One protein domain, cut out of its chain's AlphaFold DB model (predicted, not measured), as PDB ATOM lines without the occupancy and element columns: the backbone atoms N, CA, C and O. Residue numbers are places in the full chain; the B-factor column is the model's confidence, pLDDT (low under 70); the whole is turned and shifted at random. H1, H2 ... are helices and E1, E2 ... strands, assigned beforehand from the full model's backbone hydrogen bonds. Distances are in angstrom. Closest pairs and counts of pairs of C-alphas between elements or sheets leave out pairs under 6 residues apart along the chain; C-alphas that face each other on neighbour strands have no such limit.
ATOM      1  N   GLY A 235      25.130  -8.145  -5.720       90.56
ATOM      2  CA  GLY A 235      26.514  -8.609  -5.787       90.56
ATOM      3  C   GLY A 235      26.822  -9.320  -7.102       90.56
ATOM      4  O   GLY A 235      25.931  -9.856  -7.770       90.56
ATOM      5  N   GLN A 236      28.094  -9.319  -7.485       87.25
ATOM      6  CA  GLN A 236      28.592  -9.994  -8.678       87.25
ATOM      7  C   GLN A 236      28.704 -11.509  -8.427       87.25
ATOM      8  O   GLN A 236      29.001 -11.954  -7.315       87.25
ATOM      9  N   THR A 237      28.471 -12.316  -9.462       81.94
ATOM     10  CA  THR A 237      28.687 -13.771  -9.442       81.94
ATOM     11  C   THR A 237      29.527 -14.175 -10.645       81.94
ATOM     12  O   THR A 237      29.375 -13.598 -11.718       81.94
ATOM     13  N   GLN A 238      30.373 -15.200 -10.500       81.88
ATOM     14  CA  GLN A 238      31.207 -15.702 -11.600       81.88
ATOM     15  C   GLN A 238      30.360 -16.117 -12.825       81.88
ATOM     16  O   GLN A 238      30.696 -15.804 -13.962       81.88
ATOM     17  N   GLU A 239      29.212 -16.761 -12.582       79.69
ATOM     18  CA  GLU A 239      28.254 -17.201 -13.614       79.69
ATOM     19  C   GLU A 239      27.646 -16.041 -14.426       79.69
ATOM     20  O   GLU A 239      27.194 -16.247 -15.557       79.69
ATOM     21  N   LEU A 240      27.611 -14.832 -13.851       78.56
ATOM     22  CA  LEU A 240      27.138 -13.623 -14.519       78.56
ATOM     23  C   LEU A 240      28.292 -12.809 -15.110       78.56
ATOM     24  O   LEU A 240      28.154 -12.311 -16.220       78.56
ATOM     25  N   GLU A 241      29.433 -12.734 -14.425       81.25
ATOM     26  CA  GLU A 241      30.657 -12.052 -14.867       81.25
ATOM     27  C   GLU A 241      31.149 -12.557 -16.233       81.25
ATOM     28  O   GLU A 241      31.473 -11.753 -17.105       81.25
ATOM     29  N   GLU A 242      31.096 -13.874 -16.470       82.06
ATOM     30  CA  GLU A 242      31.424 -14.493 -17.767       82.06
ATOM     31  C   GLU A 242      30.456 -14.097 -18.912       82.06
ATOM     32  O   GLU A 242      30.744 -14.353 -20.082       82.06
ATOM     33  N   ARG A 243      29.308 -13.477 -18.597       79.06
ATOM     34  CA  ARG A 243      28.254 -13.062 -19.551       79.06
ATOM     35  C   ARG A 243      28.078 -11.543 -19.647       79.06
ATOM     36  O   ARG A 243      27.683 -11.041 -20.696       79.06
ATOM     37  N   CYS A 244      28.311 -10.840 -18.547       81.50
ATOM     38  CA  CYS A 244      28.204  -9.400 -18.368       81.50
ATOM     39  C   CYS A 244      29.045  -9.013 -17.131       81.50
ATOM     40  O   CYS A 244      28.560  -9.155 -16.004       81.50
ATOM     41  N   PRO A 245      30.294  -8.536 -17.297       81.25
ATOM     42  CA  PRO A 245      31.139  -8.129 -16.166       81.25
ATOM     43  C   PRO A 245      30.558  -6.911 -15.430       81.25
ATOM     44  O   PRO A 245      30.679  -6.783 -14.212       81.25
ATOM     45  N   ASP A 246      29.829  -6.064 -16.157       83.31
ATOM     46  CA  ASP A 246      29.128  -4.894 -15.636       83.31
ATOM     47  C   ASP A 246      27.715  -5.230 -15.119       83.31
ATOM     48  O   ASP A 246      26.835  -4.377 -15.140       83.31
ATOM     49  N   CYS A 247      27.449  -6.457 -14.655       87.75
ATOM     50  CA  CYS A 247      26.149  -6.839 -14.090       87.75
ATOM     51  C   CYS A 247      26.263  -7.399 -12.661       87.75
ATOM     52  O   CYS A 247      27.125  -8.222 -12.356       87.75
ATOM     53  N   CYS A 248      25.316  -7.014 -11.802       90.19
ATOM     54  CA  CYS A 248      25.170  -7.521 -10.438       90.19
ATOM     55  C   CYS A 248      23.839  -8.273 -10.278       90.19
ATOM     56  O   CYS A 248      22.785  -7.788 -10.691       90.19
ATOM     57  N   THR A 249      23.869  -9.446  -9.646       92.44
ATOM     58  CA  THR A 249      22.665 -10.196  -9.235       92.44
ATOM     59  C   THR A 249      22.074  -9.640  -7.945       92.44
ATOM     60  O   THR A 249      22.811  -9.122  -7.108       92.44
ATOM     61  N   LEU A 250      20.768  -9.807  -7.736       93.56
ATOM     62  CA  LEU A 250      20.169  -9.685  -6.407       93.56
ATOM     63  C   LEU A 250      20.733 -10.752  -5.464       93.56
ATOM     64  O   LEU A 250      20.705 -11.945  -5.782       93.56
ATOM     65  N   CYS A 251      21.163 -10.344  -4.273       93.81
ATOM     66  CA  CYS A 251      21.681 -11.273  -3.280       93.81
ATOM     67  C   CYS A 251      20.587 -12.242  -2.799       93.81
ATOM     68  O   CYS A 251      19.525 -11.781  -2.373       93.81
ATOM     69  N   PRO A 252      20.806 -13.572  -2.878       93.44
ATOM     70  CA  PRO A 252      19.785 -14.567  -2.565       93.44
ATOM     71  C   PRO A 252      19.484 -14.679  -1.056       93.44
ATOM     72  O   PRO A 252      20.336 -14.336  -0.230       93.44
ATOM     73  N   PRO A 253      18.323 -15.243  -0.669       94.25
ATOM     74  CA  PRO A 253      17.962 -15.489   0.725       94.25
ATOM     75  C   PRO A 253      19.047 -16.260   1.491       94.25
ATOM     76  O   PRO A 253      19.563 -17.283   1.023       94.25
ATOM     77  N   GLY A 254      19.391 -15.762   2.677       94.50
ATOM     78  CA  GLY A 254      20.578 -16.144   3.447       94.50
ATOM     79  C   GLY A 254      21.807 -15.258   3.219       94.50
ATOM     80  O   GLY A 254      22.783 -15.390   3.955       94.50
ATOM     81  N   THR A 255      21.785 -14.341   2.252       94.81
ATOM     82  CA  THR A 255      22.864 -13.363   2.029       94.81
ATOM     83  C   THR A 255      22.374 -11.916   2.056       94.81
ATOM     84  O   THR A 255      21.168 -11.657   2.033       94.81
ATOM     85  N   TYR A 256      23.320 -10.983   2.128       93.88
ATOM     86  CA  TYR A 256      23.103  -9.546   2.013       93.88
ATOM     87  C   TYR A 256      24.296  -8.858   1.334       93.88
ATOM     88  O   TYR A 256      25.343  -9.478   1.140       93.88
ATOM     89  N   SER A 257      24.146  -7.582   0.977       93.06
ATOM     90  CA  SER A 257      25.245  -6.745   0.483       93.06
ATOM     91  C   SER A 257      25.038  -5.274   0.855       93.06
ATOM     92  O   SER A 257      23.917  -4.766   0.812       93.06
ATOM     93  N   GLU A 258      26.130  -4.592   1.186       86.69
ATOM     94  CA  GLU A 258      26.205  -3.149   1.433       86.69
ATOM     95  C   GLU A 258      26.967  -2.492   0.269       86.69
ATOM     96  O   GLU A 258      27.879  -3.109  -0.277       86.69
ATOM     97  N   ALA A 259      26.668  -1.231  -0.073       69.00
ATOM     98  CA  ALA A 259      27.204  -0.492  -1.236       69.00
ATOM     99  C   ALA A 259      28.747  -0.346  -1.342       69.00
ATOM    100  O   ALA A 259      29.253   0.323  -2.241       69.00
ATOM    101  N   ALA A 260      29.514  -0.952  -0.435       62.97
ATOM    102  CA  ALA A 260      30.969  -1.043  -0.485       62.97
ATOM    103  C   ALA A 260      31.494  -2.439  -0.893       62.97
ATOM    104  O   ALA A 260      32.714  -2.589  -1.033       62.97
ATOM    105  N   VAL A 261      30.628  -3.444  -1.084       70.06
ATOM    106  CA  VAL A 261      31.004  -4.852  -1.302       70.06
ATOM    107  C   VAL A 261      30.435  -5.377  -2.623       70.06
ATOM    108  O   VAL A 261      29.230  -5.496  -2.798       70.06
ATOM    109  N   ASP A 262      31.306  -5.775  -3.551       76.19
ATOM    110  CA  ASP A 262      30.913  -6.267  -4.882       76.19
ATOM    111  C   ASP A 262      30.385  -7.718  -4.907       76.19
ATOM    112  O   ASP A 262      30.334  -8.353  -5.957       76.19
ATOM    113  N   GLY A 263      29.970  -8.271  -3.766       87.50
ATOM    114  CA  GLY A 263      29.560  -9.669  -3.645       87.50
ATOM    115  C   GLY A 263      28.701  -9.936  -2.413       87.50
ATOM    116  O   GLY A 263      28.835  -9.286  -1.380       87.50
ATOM    117  N   CYS A 264      27.816 -10.922  -2.525       92.38
ATOM    118  CA  CYS A 264      26.829 -11.237  -1.496       92.38
ATOM    119  C   CYS A 264      27.444 -12.009  -0.317       92.38
ATOM    120  O   CYS A 264      27.953 -13.121  -0.475       92.38
ATOM    121  N   VAL A 265      27.355 -11.435   0.881       93.25
ATOM    122  CA  VAL A 265      27.906 -11.977   2.131       93.25
ATOM    123  C   VAL A 265      26.835 -12.782   2.871       93.25
ATOM    124  O   VAL A 265      25.672 -12.393   2.907       93.25
ATOM    125  N   LEU A 266      27.200 -13.914   3.481       95.38
ATOM    126  CA  LEU A 266      26.275 -14.718   4.295       95.38
ATOM    127  C   LEU A 266      25.809 -13.942   5.536       95.38
ATOM    128  O   LEU A 266      26.632 -13.373   6.253       95.38
ATOM    129  N   CYS A 267      24.511 -13.996   5.845       95.94
ATOM    130  CA  CYS A 267      23.975 -13.384   7.060       95.94
ATOM    131  C   CYS A 267      24.661 -13.939   8.326       95.94
ATOM    132  O   CYS A 267      24.758 -15.165   8.471       95.94
ATOM    133  N   PRO A 268      25.130 -13.083   9.257       95.62
ATOM    134  CA  PRO A 268      25.813 -13.528  10.468       95.62
ATOM    135  C   PRO A 268      24.885 -14.316  11.403       95.62
ATOM    136  O   PRO A 268      23.666 -14.132  11.414       95.62
ATOM    137  N   THR A 269      25.473 -15.197  12.217       95.56
ATOM    138  CA  THR A 269      24.745 -16.095  13.125       95.56
ATOM    139  C   THR A 269      23.783 -15.342  14.048       95.56
ATOM    140  O   THR A 269      24.196 -14.441  14.775       95.56
ATOM    141  N   GLY A 270      22.508 -15.742  14.062       94.12
ATOM    142  CA  GLY A 270      21.441 -15.026  14.783       94.12
ATOM    143  C   GLY A 270      20.734 -13.940  13.959       94.12
ATOM    144  O   GLY A 270      19.916 -13.193  14.497       94.12
ATOM    145  N   THR A 271      21.011 -13.872  12.657       95.94
ATOM    146  CA  THR A 271      20.261 -13.081  11.672       95.94
ATOM    147  C   THR A 271      19.896 -13.945  10.461       95.94
ATOM    148  O   THR A 271      20.494 -15.003  10.249       95.94
ATOM    149  N   TYR A 272      18.914 -13.511   9.673       94.69
ATOM    150  CA  TYR A 272      18.474 -14.176   8.446       94.69
ATOM    151  C   TYR A 272      18.080 -13.156   7.369       94.69
ATOM    152  O   TYR A 272      17.713 -12.028   7.692       94.69
ATOM    153  N   SER A 273      18.091 -13.542   6.093       95.00
ATOM    154  CA  SER A 273      17.461 -12.755   5.020       95.00
ATOM    155  C   SER A 273      16.485 -13.620   4.233       95.00
ATOM    156  O   SER A 273      16.830 -14.719   3.802       95.00
ATOM    157  N   LEU A 274      15.247 -13.134   4.105       92.06
ATOM    158  CA  LEU A 274      14.137 -13.888   3.519       92.06
ATOM    159  C   LEU A 274      13.999 -13.662   2.013       92.06
ATOM    160  O   LEU A 274      13.676 -14.600   1.296       92.06
ATOM    161  N   HIS A 275      14.258 -12.438   1.552       91.88
ATOM    162  CA  HIS A 275      13.998 -12.005   0.182       91.88
ATOM    163  C   HIS A 275      15.292 -11.758  -0.593       91.88
ATOM    164  O   HIS A 275      16.325 -11.389  -0.022       91.88
ATOM    165  N   TYR A 276      15.207 -11.913  -1.911       93.31
ATOM    166  CA  TYR A 276      16.246 -11.470  -2.833       93.31
ATOM    167  C   TYR A 276      16.433  -9.950  -2.737       93.31
ATOM    168  O   TYR A 276      15.466  -9.216  -2.545       93.31
ATOM    169  N   GLY A 277      17.672  -9.470  -2.853       92.56
ATOM    170  CA  GLY A 277      17.964  -8.032  -2.777       92.56
ATOM    171  C   GLY A 277      18.106  -7.473  -1.360       92.56
ATOM    172  O   GLY A 277      18.157  -6.259  -1.186       92.56
ATOM    173  N   THR A 278      18.152  -8.324  -0.331       92.12
ATOM    174  CA  THR A 278      18.261  -7.859   1.060       92.12
ATOM    175  C   THR A 278      19.590  -7.127   1.290       92.12
ATOM    176  O   THR A 278      20.659  -7.711   1.137       92.12
ATOM    177  N   SER A 279      19.540  -5.861   1.708       92.94
ATOM    178  CA  SER A 279      20.730  -5.054   2.027       92.94
ATOM    179  C   SER A 279      21.206  -5.175   3.479       92.94
ATOM    180  O   SER A 279      22.363  -4.890   3.758       92.94
ATOM    181  N   VAL A 280      20.345  -5.611   4.407       93.88
ATOM    182  CA  VAL A 280      20.665  -5.808   5.835       93.88
ATOM    183  C   VAL A 280      19.898  -7.020   6.368       93.88
ATOM    184  O   VAL A 280      18.684  -7.112   6.194       93.88
ATOM    185  N   CYS A 281      20.581  -7.951   7.037       95.56
ATOM    186  CA  CYS A 281      19.940  -9.151   7.587       95.56
ATOM    187  C   CYS A 281      19.015  -8.842   8.778       95.56
ATOM    188  O   CYS A 281      19.349  -8.078   9.685       95.56
ATOM    189  N   ILE A 282      17.863  -9.508   8.808       95.25
ATOM    190  CA  ILE A 282      16.841  -9.398   9.849       95.25
ATOM    191  C   ILE A 282      17.310 -10.158  11.095       95.25
ATOM    192  O   ILE A 282      17.705 -11.321  11.012       95.25
ATOM    193  N   MET A 283      17.251  -9.535  12.274       95.19
ATOM    194  CA  MET A 283      17.629 -10.207  13.521       95.19
ATOM    195  C   MET A 283      16.613 -11.280  13.936       95.19
ATOM    196  O   MET A 283      15.399 -11.072  13.882       95.19
ATOM    197  N   CYS A 284      17.106 -12.419  14.420       94.12
ATOM    198  CA  CYS A 284      16.270 -13.450  15.026       94.12
ATOM    199  C   CYS A 284      15.544 -12.920  16.273       94.12
ATOM    200  O   CYS A 284      16.152 -12.299  17.148       94.12
ATOM    201  N   GLN A 285      14.249 -13.228  16.401       92.94
ATOM    202  CA  GLN A 285      13.460 -12.838  17.575       92.94
ATOM    203  C   GLN A 285      14.113 -13.329  18.877       92.94
ATOM    204  O   GLN A 285      14.617 -14.451  18.946       92.94
ATOM    205  N   HIS A 286      14.066 -12.497  19.923       87.12
ATOM    206  CA  HIS A 286      14.711 -12.748  21.222       87.12
ATOM    207  C   HIS A 286      16.236 -12.995  21.141       87.12
ATOM    208  O   HIS A 286      16.796 -13.632  22.035       87.12
ATOM    209  N   ASN A 287      16.901 -12.520  20.079       86.75
ATOM    210  CA  ASN A 287      18.325 -12.726  19.793       86.75
ATOM    211  C   ASN A 287      18.741 -14.212  19.813       86.75
ATOM    212  O   ASN A 287      19.832 -14.562  20.266       86.75
ATOM    213  N   TRP A 288      17.859 -15.111  19.358       90.12
ATOM    214  CA  TRP A 288      18.187 -16.534  19.242       90.12
ATOM    215  C   TRP A 288      19.265 -16.762  18.169       90.12
ATOM    216  O   TRP A 288      19.114 -16.264  17.055       90.12
ATOM    217  N   PRO A 289      20.330 -17.534  18.450       92.00
ATOM    218  CA  PRO A 289      21.332 -17.859  17.443       92.00
ATOM    219  C   PRO A 289      20.730 -18.773  16.371       92.00
ATOM    220  O   PRO A 289      19.885 -19.618  16.660       92.00
ATOM    221  N   THR A 290      21.198 -18.651  15.136       93.25
ATOM    222  CA  THR A 290      21.006 -19.675  14.099       93.25
ATOM    223  C   THR A 290      22.037 -20.794  14.300       93.25
ATOM    224  O   THR A 290      23.024 -20.604  15.014       93.25
ATOM    225  N   GLU A 291      21.843 -21.977  13.707       88.69
ATOM    226  CA  GLU A 291      22.841 -23.059  13.843       88.69
ATOM    227  C   GLU A 291      24.147 -22.719  13.100       88.69
ATOM    228  O   GLU A 291      25.245 -23.035  13.562       88.69
ATOM    229  N   HIS A 292      24.019 -22.038  11.958       91.19
ATOM    230  CA  HIS A 292      25.088 -21.616  11.051       91.19
ATOM    231  C   HIS A 292      24.814 -20.173  10.561       91.19
ATOM    232  O   HIS A 292      23.664 -19.719  10.647       91.19
ATOM    233  N   PRO A 293      25.813 -19.441  10.030       94.75
ATOM    234  CA  PRO A 293      25.551 -18.257   9.209       94.75
ATOM    235  C   PRO A 293      24.815 -18.647   7.916       94.75
ATOM    236  O   PRO A 293      24.849 -19.806   7.496       94.75
ATOM    237  N   GLY A 294      24.176 -17.679   7.265       94.81
ATOM    238  CA  GLY A 294      23.471 -17.894   5.998       94.81
ATOM    239  C   GLY A 294      22.008 -18.333   6.118       94.81
ATOM    240  O   GLY A 294      21.469 -18.917   5.176       94.81
ATOM    241  N   ALA A 295      21.372 -18.106   7.271       94.62
ATOM    242  CA  ALA A 295      19.988 -18.514   7.509       94.62
ATOM    243  C   ALA A 295      18.998 -17.746   6.619       94.62
ATOM    244  O   ALA A 295      19.095 -16.527   6.462       94.62
ATOM    245  N   ARG A 296      18.019 -18.456   6.057       93.06
ATOM    246  CA  ARG A 296      17.078 -17.921   5.057       93.06
ATOM    247  C   ARG A 296      15.727 -17.524   5.640       93.06
ATOM    248  O   ARG A 296      14.948 -16.846   4.988       93.06
ATOM    249  N   ARG A 297      15.399 -17.992   6.846       91.56
ATOM    250  CA  ARG A 297      14.066 -17.830   7.449       91.56
ATOM    251  C   ARG A 297      14.153 -17.696   8.963       91.56
ATOM    252  O   ARG A 297      14.993 -18.328   9.596       91.56
ATOM    253  N   ALA A 298      13.165 -17.032   9.565       90.31
ATOM    254  CA  ALA A 298      12.989 -17.002  11.021       90.31
ATOM    255  C   ALA A 298      12.877 -18.408  11.663       90.31
ATOM    256  O   ALA A 298      13.203 -18.585  12.833       90.31
ATOM    257  N   GLY A 299      12.448 -19.422  10.900       88.56
ATOM    258  CA  GLY A 299      12.388 -20.821  11.348       88.56
ATOM    259  C   GLY A 299      13.752 -21.489  11.582       88.56
ATOM    260  O   GLY A 299      13.800 -22.552  12.197       88.56
ATOM    261  N   GLU A 300      14.850 -20.879  11.128       90.19
ATOM    262  CA  GLU A 300      16.228 -21.354  11.338       90.19
ATOM    263  C   GLU A 300      16.887 -20.722  12.586       90.19
ATOM    264  O   GLU A 300      17.984 -21.117  12.989       90.19
ATOM    265  N   CYS A 301      16.194 -19.790  13.255       90.62
ATOM    266  CA  CYS A 301      16.567 -19.243  14.559       90.62
ATOM    267  C   CYS A 301      16.321 -20.284  15.672       90.62
ATOM    268  O   CYS A 301      15.180 -20.653  15.969       90.62
TER     269      CYS A 301
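This is residues 235 to 301 of the 501 residues of the protein "zona pellucida-binding protein 2-like isoform X2" of Pogona vitticeps (central bearded dragon) (UniProt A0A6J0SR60). The domain has little regular structure: it is a rod of winding loops, with the short helix H1 and the short strand E1 towards one end. Two short antiparallel pairings tie the loops along the rod, and after His 286, at the far end, the last residues fold back. The printed part has 67 residues, with one named helix and then one named strand, class mixed, only 8 residues being in named elements. It is only just compact, close to loose, with a radius of gyration of the C-alphas of 12.8 A and spans of 42 by 19 by 16 A.

H1 is residues 238 to 241, 4.9 A long, from C-alpha 238 at (31.207, -15.702, -11.600). E1 is residues 247 to 250, 10.1 A long, ending at C-alpha 250 at (20.169, -9.685, -6.407).

The closest C-alphas of H1 and E1, those of Leu 240 and Cys 247, are 6.9 A apart. H1 is too short for an O i to N i+4 pair; its one O i to N i+3 pair is within hydrogen-bond range. E1 pairs with no named strand. Residues 255 to 256 pair with 265 to 266, and 271 to 272 with 282 to 283, both antiparallel.

The C-alphas farthest apart, of Arg 243 and His 286, are 43.0 A apart. The printed part has no cut. The link from H1 to E1 is tight. Residues 259 to 260 are under pLDDT 70.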